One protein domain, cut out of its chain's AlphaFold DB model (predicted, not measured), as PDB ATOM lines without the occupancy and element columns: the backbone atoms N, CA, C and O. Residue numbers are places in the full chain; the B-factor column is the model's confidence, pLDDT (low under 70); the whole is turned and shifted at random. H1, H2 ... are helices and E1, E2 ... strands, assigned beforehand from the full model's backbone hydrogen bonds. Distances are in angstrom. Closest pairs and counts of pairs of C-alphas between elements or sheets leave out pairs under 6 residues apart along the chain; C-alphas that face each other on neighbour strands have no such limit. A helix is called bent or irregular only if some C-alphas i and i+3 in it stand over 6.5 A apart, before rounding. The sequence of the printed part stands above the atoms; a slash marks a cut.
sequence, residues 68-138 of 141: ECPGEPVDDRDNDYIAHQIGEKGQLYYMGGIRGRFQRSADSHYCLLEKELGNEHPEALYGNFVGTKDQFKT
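AT A GLANCE: This is residues 68 to 138 of the 141 residues of an uncharacterized protein of Candidatus Nitrotoga sp. LAW (UniProt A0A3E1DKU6). A small twisted sheet of three short strands has H1 across one face and the short H3 over the other, while the long helix H2 reaches away from the sheet as an arm. From its far end, residues 117 to 129, with no named element, fold back to E3. The printed part has 71 residues with three named helices and three named strands, in the order E1 H1 E2 H2 E3 H3; the sheet runs E1 E2 E3, antiparallel, and the class is mixed. The whole is loose, with a radius of gyration of the C-alphas of 14.0 A, and spans 40 by 25 by 17 A.

HOW THE PARTS SIT: E1, residues 70 to 73, is antiparallel to E2, residues 92 to 95, with N 71 and O 94 2.8 A apart, within hydrogen-bond range. E2 is antiparallel to E3, residues 130 to 132, with N 93 and O 131 at 2.8 A. H1, residues 76 to 86, is on the sheet at a height of 9.6 A and runs across the strands, at 79 degrees to E2 on the local plane; its closest C-alphas to E2 are those of Asn 79 and Leu 92, 6.3 A. H2, residues 97 to 116, is on the sheet; its closest C-alphas to E1 are those of Gly 71 and Gly 97, 7.0 A apart. H3, residues 133 to 137, is on the opposite face from H1, over E2. The three helices are apart. Every O i to N i+4 pair is within hydrogen-bond range in H2 and H3, and 5 of 7 in H1.

IN THESE COORDINATES: E1 begins at C-alpha 70 (18.637, -19.394, 50.722) and is 8.0 A long. H1, 15.4 A, is irregular: C-alphas 77 and 80 are 7.0 A apart. E2 is 9.9 A long, H2 29.3 A and E3 7.3 A. H3, 6.7 A, ends at C-alpha 137 (12.984, -24.163, 47.087).

THE WHOLE: The C-alphas farthest apart, those of Gly 118 and Asp 134, are 40.3 A from each other. The printed part has no cut. The link from H2 to E3 is long. Residues 137 to 138 have pLDDT under 70.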
ATOM      1  N   GLU A  68      17.241 -27.052  54.047       88.38
ATOM      2  CA  GLU A  68      18.013 -26.000  53.394       88.38
ATOM      3  C   GLU A  68      17.114 -24.814  53.030       88.38
ATOM      4  O   GLU A  68      15.904 -24.946  52.844       88.38
ATOM      5  N   CYS A  69      17.706 -23.625  52.980       89.75
ATOM      6  CA  CYS A  69      17.053 -22.414  52.498       89.75
ATOM      7  C   CYS A  69      18.104 -21.468  51.901       89.75
ATOM      8  O   CYS A  69      19.294 -21.657  52.172       89.75
ATOM      9  N   PRO A  70      17.710 -20.446  51.121       92.19
ATOM     10  CA  PRO A  70      18.637 -19.394  50.722       92.19
ATOM     11  C   PRO A  70      19.247 -18.729  51.961       92.19
ATOM     12  O   PRO A  70      18.521 -18.325  52.874       92.19
ATOM     13  N   GLY A  71      20.574 -18.663  52.003       91.00
ATOM     14  CA  GLY A  71      21.343 -17.992  53.043       91.00
ATOM     15  C   GLY A  71      21.565 -16.516  52.729       91.00
ATOM     16  O   GLY A  71      20.683 -15.832  52.209       91.00
ATOM     17  N   GLU A  72      22.754 -16.024  53.061       92.50
ATOM     18  CA  GLU A  72      23.160 -14.657  52.735       92.50
ATOM     19  C   GLU A  72      23.311 -14.486  51.213       92.50
ATOM     20  O   GLU A  72      23.718 -15.434  50.529       92.50
ATOM     21  N   PRO A  73      22.942 -13.318  50.658       93.81
ATOM     22  CA  PRO A  73      23.213 -13.012  49.260       93.81
ATOM     23  C   PRO A  73      24.724 -12.940  49.018       93.81
ATOM     24  O   PRO A  73      25.467 -12.452  49.865       93.81
ATOM     25  N   VAL A  74      25.165 -13.411  47.854       93.75
ATOM     26  CA  VAL A  74      26.532 -13.178  47.373       93.75
ATOM     27  C   VAL A  74      26.708 -11.683  47.101       93.75
ATOM     28  O   VAL A  74      25.827 -11.066  46.498       93.75
ATOM     29  N   ASP A  75      27.839 -11.126  47.535       94.50
ATOM     30  CA  ASP A  75      28.215  -9.730  47.303       94.50
ATOM     31  C   ASP A  75      28.112  -9.373  45.812       94.50
ATOM     32  O   ASP A  75      28.637 -10.091  44.960       94.50
ATOM     33  N   ASP A  76      27.515  -8.220  45.494       90.75
ATOM     34  CA  ASP A  76      27.289  -7.771  44.108       90.75
ATOM     35  C   ASP A  76      28.569  -7.763  43.257       90.75
ATOM     36  O   ASP A  76      28.527  -8.032  42.061       90.75
ATOM     37  N   ARG A  77      29.723  -7.497  43.886       91.69
ATOM     38  CA  ARG A  77      31.044  -7.482  43.234       91.69
ATOM     39  C   ARG A  77      31.443  -8.837  42.650       91.69
ATOM     40  O   ARG A  77      32.074  -8.868  41.598       91.69
ATOM     41  N   ASP A  78      31.077  -9.923  43.327       91.62
ATOM     42  CA  ASP A  78      31.448 -11.287  42.944       91.62
ATOM     43  C   ASP A  78      30.293 -12.015  42.245       91.62
ATOM     44  O   ASP A  78      30.515 -12.938  41.460       91.62
ATOM     45  N   ASN A  79      29.058 -11.588  42.508       93.12
ATOM     46  CA  ASN A  79      27.835 -12.228  42.044       93.12
ATOM     47  C   ASN A  79      27.799 -12.389  40.519       93.12
ATOM     48  O   ASN A  79      27.652 -13.511  40.043       93.12
ATOM     49  N   ASP A  80      28.025 -11.318  39.751       92.12
ATOM     50  CA  ASP A  80      27.991 -11.379  38.280       92.12
ATOM     51  C   ASP A  80      29.040 -12.345  37.711       92.12
ATOM     52  O   ASP A  80      28.767 -13.107  36.778       92.12
ATOM     53  N   TYR A  81      30.241 -12.341  38.296       92.62
ATOM     54  CA  TYR A  81      31.325 -13.227  37.888       92.62
ATOM     55  C   TYR A  81      30.978 -14.691  38.162       92.62
ATOM     56  O   TYR A  81      31.085 -15.535  37.267       92.62
ATOM     57  N   ILE A  82      30.522 -14.992  39.379       91.25
ATOM     58  CA  ILE A  82      30.183 -16.356  39.782       91.25
ATOM     59  C   ILE A  82      28.962 -16.849  39.002       91.25
ATOM     60  O   ILE A  82      29.000 -17.957  38.474       91.25
ATOM     61  N   ALA A  83      27.924 -16.023  38.850       91.56
ATOM     62  CA  ALA A  83      26.727 -16.343  38.074       91.56
ATOM     63  C   ALA A  83      27.083 -16.733  36.635       91.56
ATOM     64  O   ALA A  83      26.626 -17.768  36.150       91.56
ATOM     65  N   HIS A  84      27.982 -15.986  35.985       91.62
ATOM     66  CA  HIS A  84      28.474 -16.336  34.654       91.62
ATOM     67  C   HIS A  84      29.232 -17.676  34.634       91.62
ATOM     68  O   HIS A  84      29.056 -18.458  33.700       91.62
ATOM     69  N   GLN A  85      30.061 -17.968  35.643       90.12
ATOM     70  CA  GLN A  85      30.794 -19.240  35.723       90.12
ATOM     71  C   GLN A  85      29.877 -20.454  35.875       90.12
ATOM     72  O   GLN A  85      30.140 -21.494  35.274       90.12
ATOM     73  N   ILE A  86      28.812 -20.326  36.666       87.88
ATOM     74  CA  ILE A  86      27.879 -21.427  36.936       87.88
ATOM     75  C   ILE A  86      26.690 -21.460  35.961       87.88
ATOM     76  O   ILE A  86      25.844 -22.343  36.062       87.88
ATOM     77  N   GLY A  87      26.629 -20.525  35.004       89.56
ATOM     78  CA  GLY A  87      25.564 -20.443  33.999       89.56
ATOM     79  C   GLY A  87      24.220 -19.942  34.537       89.56
ATOM     80  O   GLY A  87      23.193 -20.125  33.884       89.56
ATOM     81  N   GLU A  88      24.218 -19.304  35.704       90.06
ATOM     82  CA  GLU A  88      23.028 -18.752  36.347       90.06
ATOM     83  C   GLU A  88      22.846 -17.268  36.018       90.06
ATOM     84  O   GLU A  88      23.753 -16.581  35.540       90.06
ATOM     85  N   LYS A  89      21.642 -16.751  36.270       88.25
ATOM     86  CA  LYS A  89      21.332 -15.325  36.121       88.25
ATOM     87  C   LYS A  89      20.632 -14.790  37.360       88.25
ATOM     88  O   LYS A  89      19.693 -15.403  37.865       88.25
ATOM     89  N   GLY A  90      21.021 -13.587  37.767       89.69
ATOM     90  CA  GLY A  90      20.413 -12.872  38.887       89.69
ATOM     91  C   GLY A  90      21.102 -13.148  40.220       89.69
ATOM     92  O   GLY A  90      22.212 -13.660  40.267       89.69
ATOM     93  N   GLN A  91      20.439 -12.761  41.312       94.38
ATOM     94  CA  GLN A  91      21.036 -12.795  42.644       94.38
ATOM     95  C   GLN A  91      21.299 -14.222  43.133       94.38
ATOM     96  O   GLN A  91      20.356 -14.997  43.344       94.38
ATOM     97  N   LEU A  92      22.570 -14.518  43.401       94.25
ATOM     98  CA  LEU A  92      22.999 -15.744  44.059       94.25
ATOM     99  C   LEU A  92      22.952 -15.625  45.585       94.25
ATOM    100  O   LEU A  92      23.115 -14.543  46.157       94.25
ATOM    101  N   TYR A  93      22.740 -16.763  46.236       94.00
ATOM    102  CA  TYR A  93      22.693 -16.927  47.683       94.00
ATOM    103  C   TYR A  93      23.548 -18.119  48.097       94.00
ATOM    104  O   TYR A  93      23.556 -19.148  47.416       94.00
ATOM    105  N   TYR A  94      24.219 -18.003  49.239       92.06
ATOM    106  CA  TYR A  94      24.908 -19.125  49.874       92.06
ATOM    107  C   TYR A  94      23.921 -20.145  50.444       92.06
ATOM    108  O   TYR A  94      22.752 -19.836  50.697       92.06
ATOM    109  N   MET A  95      24.403 -21.357  50.730       90.94
ATOM    110  CA  MET A  95      23.594 -22.361  51.420       90.94
ATOM    111  C   MET A  95      23.242 -21.932  52.856       90.94
ATOM    112  O   MET A  95      24.094 -21.791  53.744       90.94
ATOM    113  N   GLY A  96      21.947 -21.742  53.094       90.75
ATOM    114  CA  GLY A  96      21.354 -21.456  54.395       90.75
ATOM    115  C   GLY A  96      20.714 -22.686  55.048       90.75
ATOM    116  O   GLY A  96      20.893 -23.831  54.630       90.75
ATOM    117  N   GLY A  97      19.954 -22.448  56.117       91.12
ATOM    118  CA  GLY A  97      19.219 -23.495  56.830       91.12
ATOM    119  C   GLY A  97      20.094 -24.362  57.739       91.12
ATOM    120  O   GLY A  97      21.220 -23.999  58.091       91.12
ATOM    121  N   ILE A  98      19.552 -25.507  58.161       94.06
ATOM    122  CA  ILE A  98      20.277 -26.477  58.997       94.06
ATOM    123  C   ILE A  98      21.425 -27.089  58.203       94.06
ATOM    124  O   ILE A  98      22.528 -27.208  58.735       94.06
ATOM    125  N   ARG A  99      21.182 -27.410  56.927       93.19
ATOM    126  CA  ARG A  99      22.192 -27.977  56.039       93.19
ATOM    127  C   ARG A  99      23.388 -27.046  55.861       93.19
ATOM    128  O   ARG A  99      24.515 -27.461  56.108       93.19
ATOM    129  N   GLY A 100      23.145 -25.765  55.571       92.44
ATOM    130  CA  GLY A 100      24.217 -24.774  55.468       92.44
ATOM    131  C   GLY A 100      25.011 -24.602  56.769       92.44
ATOM    132  O   GLY A 100      26.232 -24.460  56.735       92.44
ATOM    133  N   ARG A 101      24.355 -24.658  57.941       93.19
ATOM    134  CA  ARG A 101      25.069 -24.632  59.236       93.19
ATOM    135  C   ARG A 101      25.916 -25.880  59.461       93.19
ATOM    136  O   ARG A 101      27.034 -25.757  59.954       93.19
ATOM    137  N   PHE A 102      25.386 -27.051  59.120       95.00
ATOM    138  CA  PHE A 102      26.109 -28.313  59.225       95.00
ATOM    139  C   PHE A 102      27.368 -28.296  58.354       95.00
ATOM    140  O   PHE A 102      28.450 -28.516  58.889       95.00
ATOM    141  N   GLN A 103      27.250 -27.936  57.072       93.88
ATOM    142  CA  GLN A 103      28.388 -27.888  56.146       93.88
ATOM    143  C   GLN A 103      29.480 -26.923  56.622       93.88
ATOM    144  O   GLN A 103      30.630 -27.327  56.748       93.88
ATOM    145  N   ARG A 104      29.123 -25.693  57.029       92.62
ATOM    146  CA  ARG A 104      30.102 -24.734  57.584       92.62
ATOM    147  C   ARG A 104      30.808 -25.255  58.836       92.62
ATOM    148  O   ARG A 104      32.004 -25.034  59.021       92.62
ATOM    149  N   SER A 105      30.073 -25.928  59.721       94.94
ATOM    150  CA  SER A 105      30.662 -26.525  60.922       94.94
ATOM    151  C   SER A 105      31.592 -27.686  60.570       94.94
ATOM    152  O   SER A 105      32.656 -27.820  61.173       94.94
ATOM    153  N   ALA A 106      31.203 -28.517  59.605       94.50
ATOM    154  CA  ALA A 106      32.000 -29.635  59.129       94.50
ATOM    155  C   ALA A 106      33.288 -29.157  58.442       94.50
ATOM    156  O   ALA A 106      34.348 -29.682  58.766       94.50
ATOM    157  N   ASP A 107      33.229 -28.111  57.611       94.00
ATOM    158  CA  ASP A 107      34.409 -27.469  57.014       94.00
ATOM    159  C   ASP A 107      35.387 -26.980  58.084       94.00
ATOM    160  O   ASP A 107      36.587 -27.225  57.998       94.00
ATOM    161  N   SER A 108      34.877 -26.335  59.139       93.31
ATOM    162  CA  SER A 108      35.716 -25.876  60.249       93.31
ATOM    163  C   SER A 108      36.453 -27.037  60.921       93.31
ATOM    164  O   SER A 108      37.669 -26.966  61.111       93.31
ATOM    165  N   HIS A 109      35.751 -28.131  61.233       94.00
ATOM    166  CA  HIS A 109      36.374 -29.321  61.814       94.00
ATOM    167  C   HIS A 109      37.345 -30.009  60.849       94.00
ATOM    168  O   HIS A 109      38.422 -30.426  61.277       94.00
ATOM    169  N   TYR A 110      37.002 -30.095  59.566       92.88
ATOM    170  CA  TYR A 110      37.847 -30.693  58.536       92.88
ATOM    171  C   TYR A 110      39.163 -29.930  58.380       92.88
ATOM    172  O   TYR A 110      40.232 -30.526  58.485       92.88
ATOM    173  N   CYS A 111      39.109 -28.602  58.253       91.94
ATOM    174  CA  CYS A 111      40.302 -27.762  58.158       91.94
ATOM    175  C   CYS A 111      41.210 -27.888  59.389       91.94
ATOM    176  O   CYS A 111      42.433 -27.840  59.262       91.94
ATOM    177  N   LEU A 112      40.638 -28.046  60.588       92.25
ATOM    178  CA  LEU A 112      41.424 -28.298  61.799       92.25
ATOM    179  C   LEU A 112      42.138 -29.654  61.729       92.25
ATOM    180  O   LEU A 112      43.331 -29.721  62.014       92.25
ATOM    181  N   LEU A 113      41.439 -30.713  61.315       91.75
ATOM    182  CA  LEU A 113      42.015 -32.055  61.186       91.75
ATOM    183  C   LEU A 113      43.093 -32.123  60.095       91.75
ATOM    184  O   LEU A 113      44.137 -32.734  60.304       91.75
ATOM    185  N   GLU A 114      42.887 -31.456  58.962       90.69
ATOM    186  CA  GLU A 114      43.888 -31.371  57.896       90.69
ATOM    187  C   GLU A 114      45.148 -30.621  58.356       90.69
ATOM    188  O   GLU A 114      46.264 -31.070  58.085       90.69
ATOM    189  N   LYS A 115      44.998 -29.535  59.127       92.12
ATOM    190  CA  LYS A 115      46.138 -28.839  59.750       92.12
ATOM    191  C   LYS A 115      46.892 -29.722  60.737       92.12
ATOM    192  O   LYS A 115      48.120 -29.715  60.734       92.12
ATOM    193  N   GLU A 116      46.188 -30.520  61.543       90.38
ATOM    194  CA  GLU A 116      46.818 -31.521  62.420       90.38
ATOM    195  C   GLU A 116      47.618 -32.572  61.625       90.38
ATOM    196  O   GLU A 116      48.592 -33.119  62.143       90.38
ATOM    197  N   LEU A 117      47.243 -32.835  60.369       87.94
ATOM    198  CA  LEU A 117      47.947 -33.726  59.440       87.94
ATOM    199  C   LEU A 117      49.077 -33.034  58.654       87.94
ATOM    200  O   LEU A 117      49.674 -33.662  57.779       87.94
ATOM    201  N   GLY A 118      49.379 -31.766  58.951       89.62
ATOM    202  CA  GLY A 118      50.446 -30.996  58.304       89.62
ATOM    203  C   GLY A 118      50.032 -30.278  57.018       89.62
ATOM    204  O   GLY A 118      50.892 -29.735  56.329       89.62
ATOM    205  N   ASN A 119      48.741 -30.246  56.678       89.12
ATOM    206  CA  ASN A 119      48.250 -29.415  55.583       89.12
ATOM    207  C   ASN A 119      48.109 -27.963  56.062       89.12
ATOM    208  O   ASN A 119      47.165 -27.617  56.772       89.12
ATOM    209  N   GLU A 120      49.056 -27.107  55.684       90.62
ATOM    210  CA  GLU A 120      49.078 -25.706  56.116       90.62
ATOM    211  C   GLU A 120      47.908 -24.883  55.542       90.62
ATOM    212  O   GLU A 120      47.455 -23.927  56.178       90.62
ATOM    213  N   HIS A 121      47.402 -25.264  54.364       90.69
ATOM    214  CA  HIS A 121      46.409 -24.510  53.592       90.69
ATOM    215  C   HIS A 121      45.252 -25.431  53.161       90.69
ATOM    216  O   HIS A 121      45.088 -25.698  51.970       90.69
ATOM    217  N   PRO A 122      44.458 -25.959  54.111       89.75
ATOM    218  CA  PRO A 122      43.381 -26.877  53.775       89.75
ATOM    219  C   PRO A 122      42.249 -26.168  53.033       89.75
ATOM    220  O   PRO A 122      41.793 -25.098  53.444       89.75
ATOM    221  N   GLU A 123      41.772 -26.803  51.966       88.81
ATOM    222  CA  GLU A 123      40.523 -26.432  51.309       88.81
ATOM    223  C   GLU A 123      39.318 -26.900  52.139       88.81
ATOM    224  O   GLU A 123      39.408 -27.846  52.926       88.81
ATOM    225  N   ALA A 124      38.182 -26.221  51.969       87.94
ATOM    226  CA  ALA A 124      36.925 -26.615  52.596       87.94
ATOM    227  C   ALA A 124      36.447 -27.977  52.061       87.94
ATOM    228  O   ALA A 124      36.643 -28.290  50.888       87.94
ATOM    229  N   LEU A 125      35.777 -28.761  52.907       89.31
ATOM    230  CA  LEU A 125      35.243 -30.077  52.557       89.31
ATOM    231  C   LEU A 125      34.062 -29.968  51.580       89.31
ATOM    232  O   LEU A 125      33.977 -30.737  50.627       89.31
ATOM    233  N   TYR A 126      33.156 -29.018  51.818       85.75
ATOM    234  CA  TYR A 126      31.953 -28.800  51.005       85.75
ATOM    235  C   TYR A 126      32.119 -27.702  49.948       85.75
ATOM    236  O   TYR A 126      31.368 -27.665  48.971       85.75
ATOM    237  N   GLY A 127      33.098 -26.813  50.133       79.62
ATOM    238  CA  GLY A 127      33.266 -25.618  49.311       79.62
ATOM    239  C   GLY A 127      32.128 -24.602  49.483       79.62
ATOM    240  O   GLY A 127      31.215 -24.759  50.293       79.62
ATOM    241  N   ASN A 128      32.172 -23.528  48.695       77.69
ATOM    242  CA  ASN A 128      31.164 -22.469  48.741       77.69
ATOM    243  C   ASN A 128      30.048 -22.739  47.727       77.69
ATOM    244  O   ASN A 128      30.072 -22.208  46.616       77.69
ATOM    245  N   PHE A 129      29.059 -23.558  48.096       84.12
ATOM    246  CA  PHE A 129      27.868 -23.721  47.260       84.12
ATOM    247  C   PHE A 129      27.041 -22.430  47.231       84.12
ATOM    248  O   PHE A 129      26.629 -21.909  48.276       84.12
ATOM    249  N   VAL A 130      26.751 -21.962  46.019       89.50
ATOM    250  CA  VAL A 130      25.877 -20.820  45.746       89.50
ATOM    251  C   VAL A 130      24.827 -21.198  44.706       89.50
ATOM    252  O   VAL A 130      25.082 -22.013  43.823       89.50
ATOM    253  N   GLY A 131      23.646 -20.596  44.807       89.19
ATOM    254  CA  GLY A 131      22.557 -20.820  43.860       89.19
ATOM    255  C   GLY A 131      21.507 -19.717  43.901       89.19
ATOM    256  O   GLY A 131      21.528 -18.832  44.760       89.19
ATOM    257  N   THR A 132      20.562 -19.758  42.970       90.44
ATOM    258  CA  THR A 132      19.413 -18.847  42.947       90.44
ATOM    259  C   THR A 132      18.372 -19.253  43.996       90.44
ATOM    260  O   THR A 132      18.326 -20.394  44.458       90.44
ATOM    261  N   LYS A 133      17.472 -18.334  44.382       88.25
ATOM    262  CA  LYS A 133      16.429 -18.630  45.391       88.25
ATOM    263  C   LYS A 133      15.577 -19.852  45.055       88.25
ATOM    264  O   LYS A 133      15.157 -20.556  45.970       88.25
ATOM    265  N   ASP A 134      15.274 -20.072  43.780       84.19
ATOM    266  CA  ASP A 134      14.364 -21.141  43.367       84.19
ATOM    267  C   ASP A 134      15.036 -22.518  43.388       84.19
ATOM    268  O   ASP A 134      14.373 -23.522  43.662       84.19
ATOM    269  N   GLN A 135      16.362 -22.567  43.242       82.19
ATOM    270  CA  GLN A 135      17.131 -23.800  43.416       82.19
ATOM    271  C   GLN A 135      17.021 -24.328  44.852       82.19
ATOM    272  O   GLN A 135      16.773 -25.514  45.044       82.19
ATOM    273  N   PHE A 136      17.042 -23.448  45.857       79.25
ATOM    274  CA  PHE A 136      16.851 -23.840  47.261       79.25
ATOM    275  C   PHE A 136      15.401 -24.200  47.631       79.25
ATOM    276  O   PHE A 136      15.168 -24.829  48.660       79.25
ATOM    277  N   LYS A 137      14.397 -23.808  46.831       63.94
ATOM    278  CA  LYS A 137      12.984 -24.163  47.087       63.94
ATOM    279  C   LYS A 137      12.628 -25.574  46.616       63.94
ATOM    280  O   LYS A 137      11.627 -26.129  47.066       63.94
ATOM    281  N   THR A 138      13.417 -26.143  45.709       53.72
ATOM    282  CA  THR A 138      13.077 -27.397  45.020       53.72
ATOM    283  C   THR A 138      13.400 -28.644  45.858       53.72
ATOM    284  O   THR A 138      12.822 -29.700  45.620       53.72
TER     285      THR A 138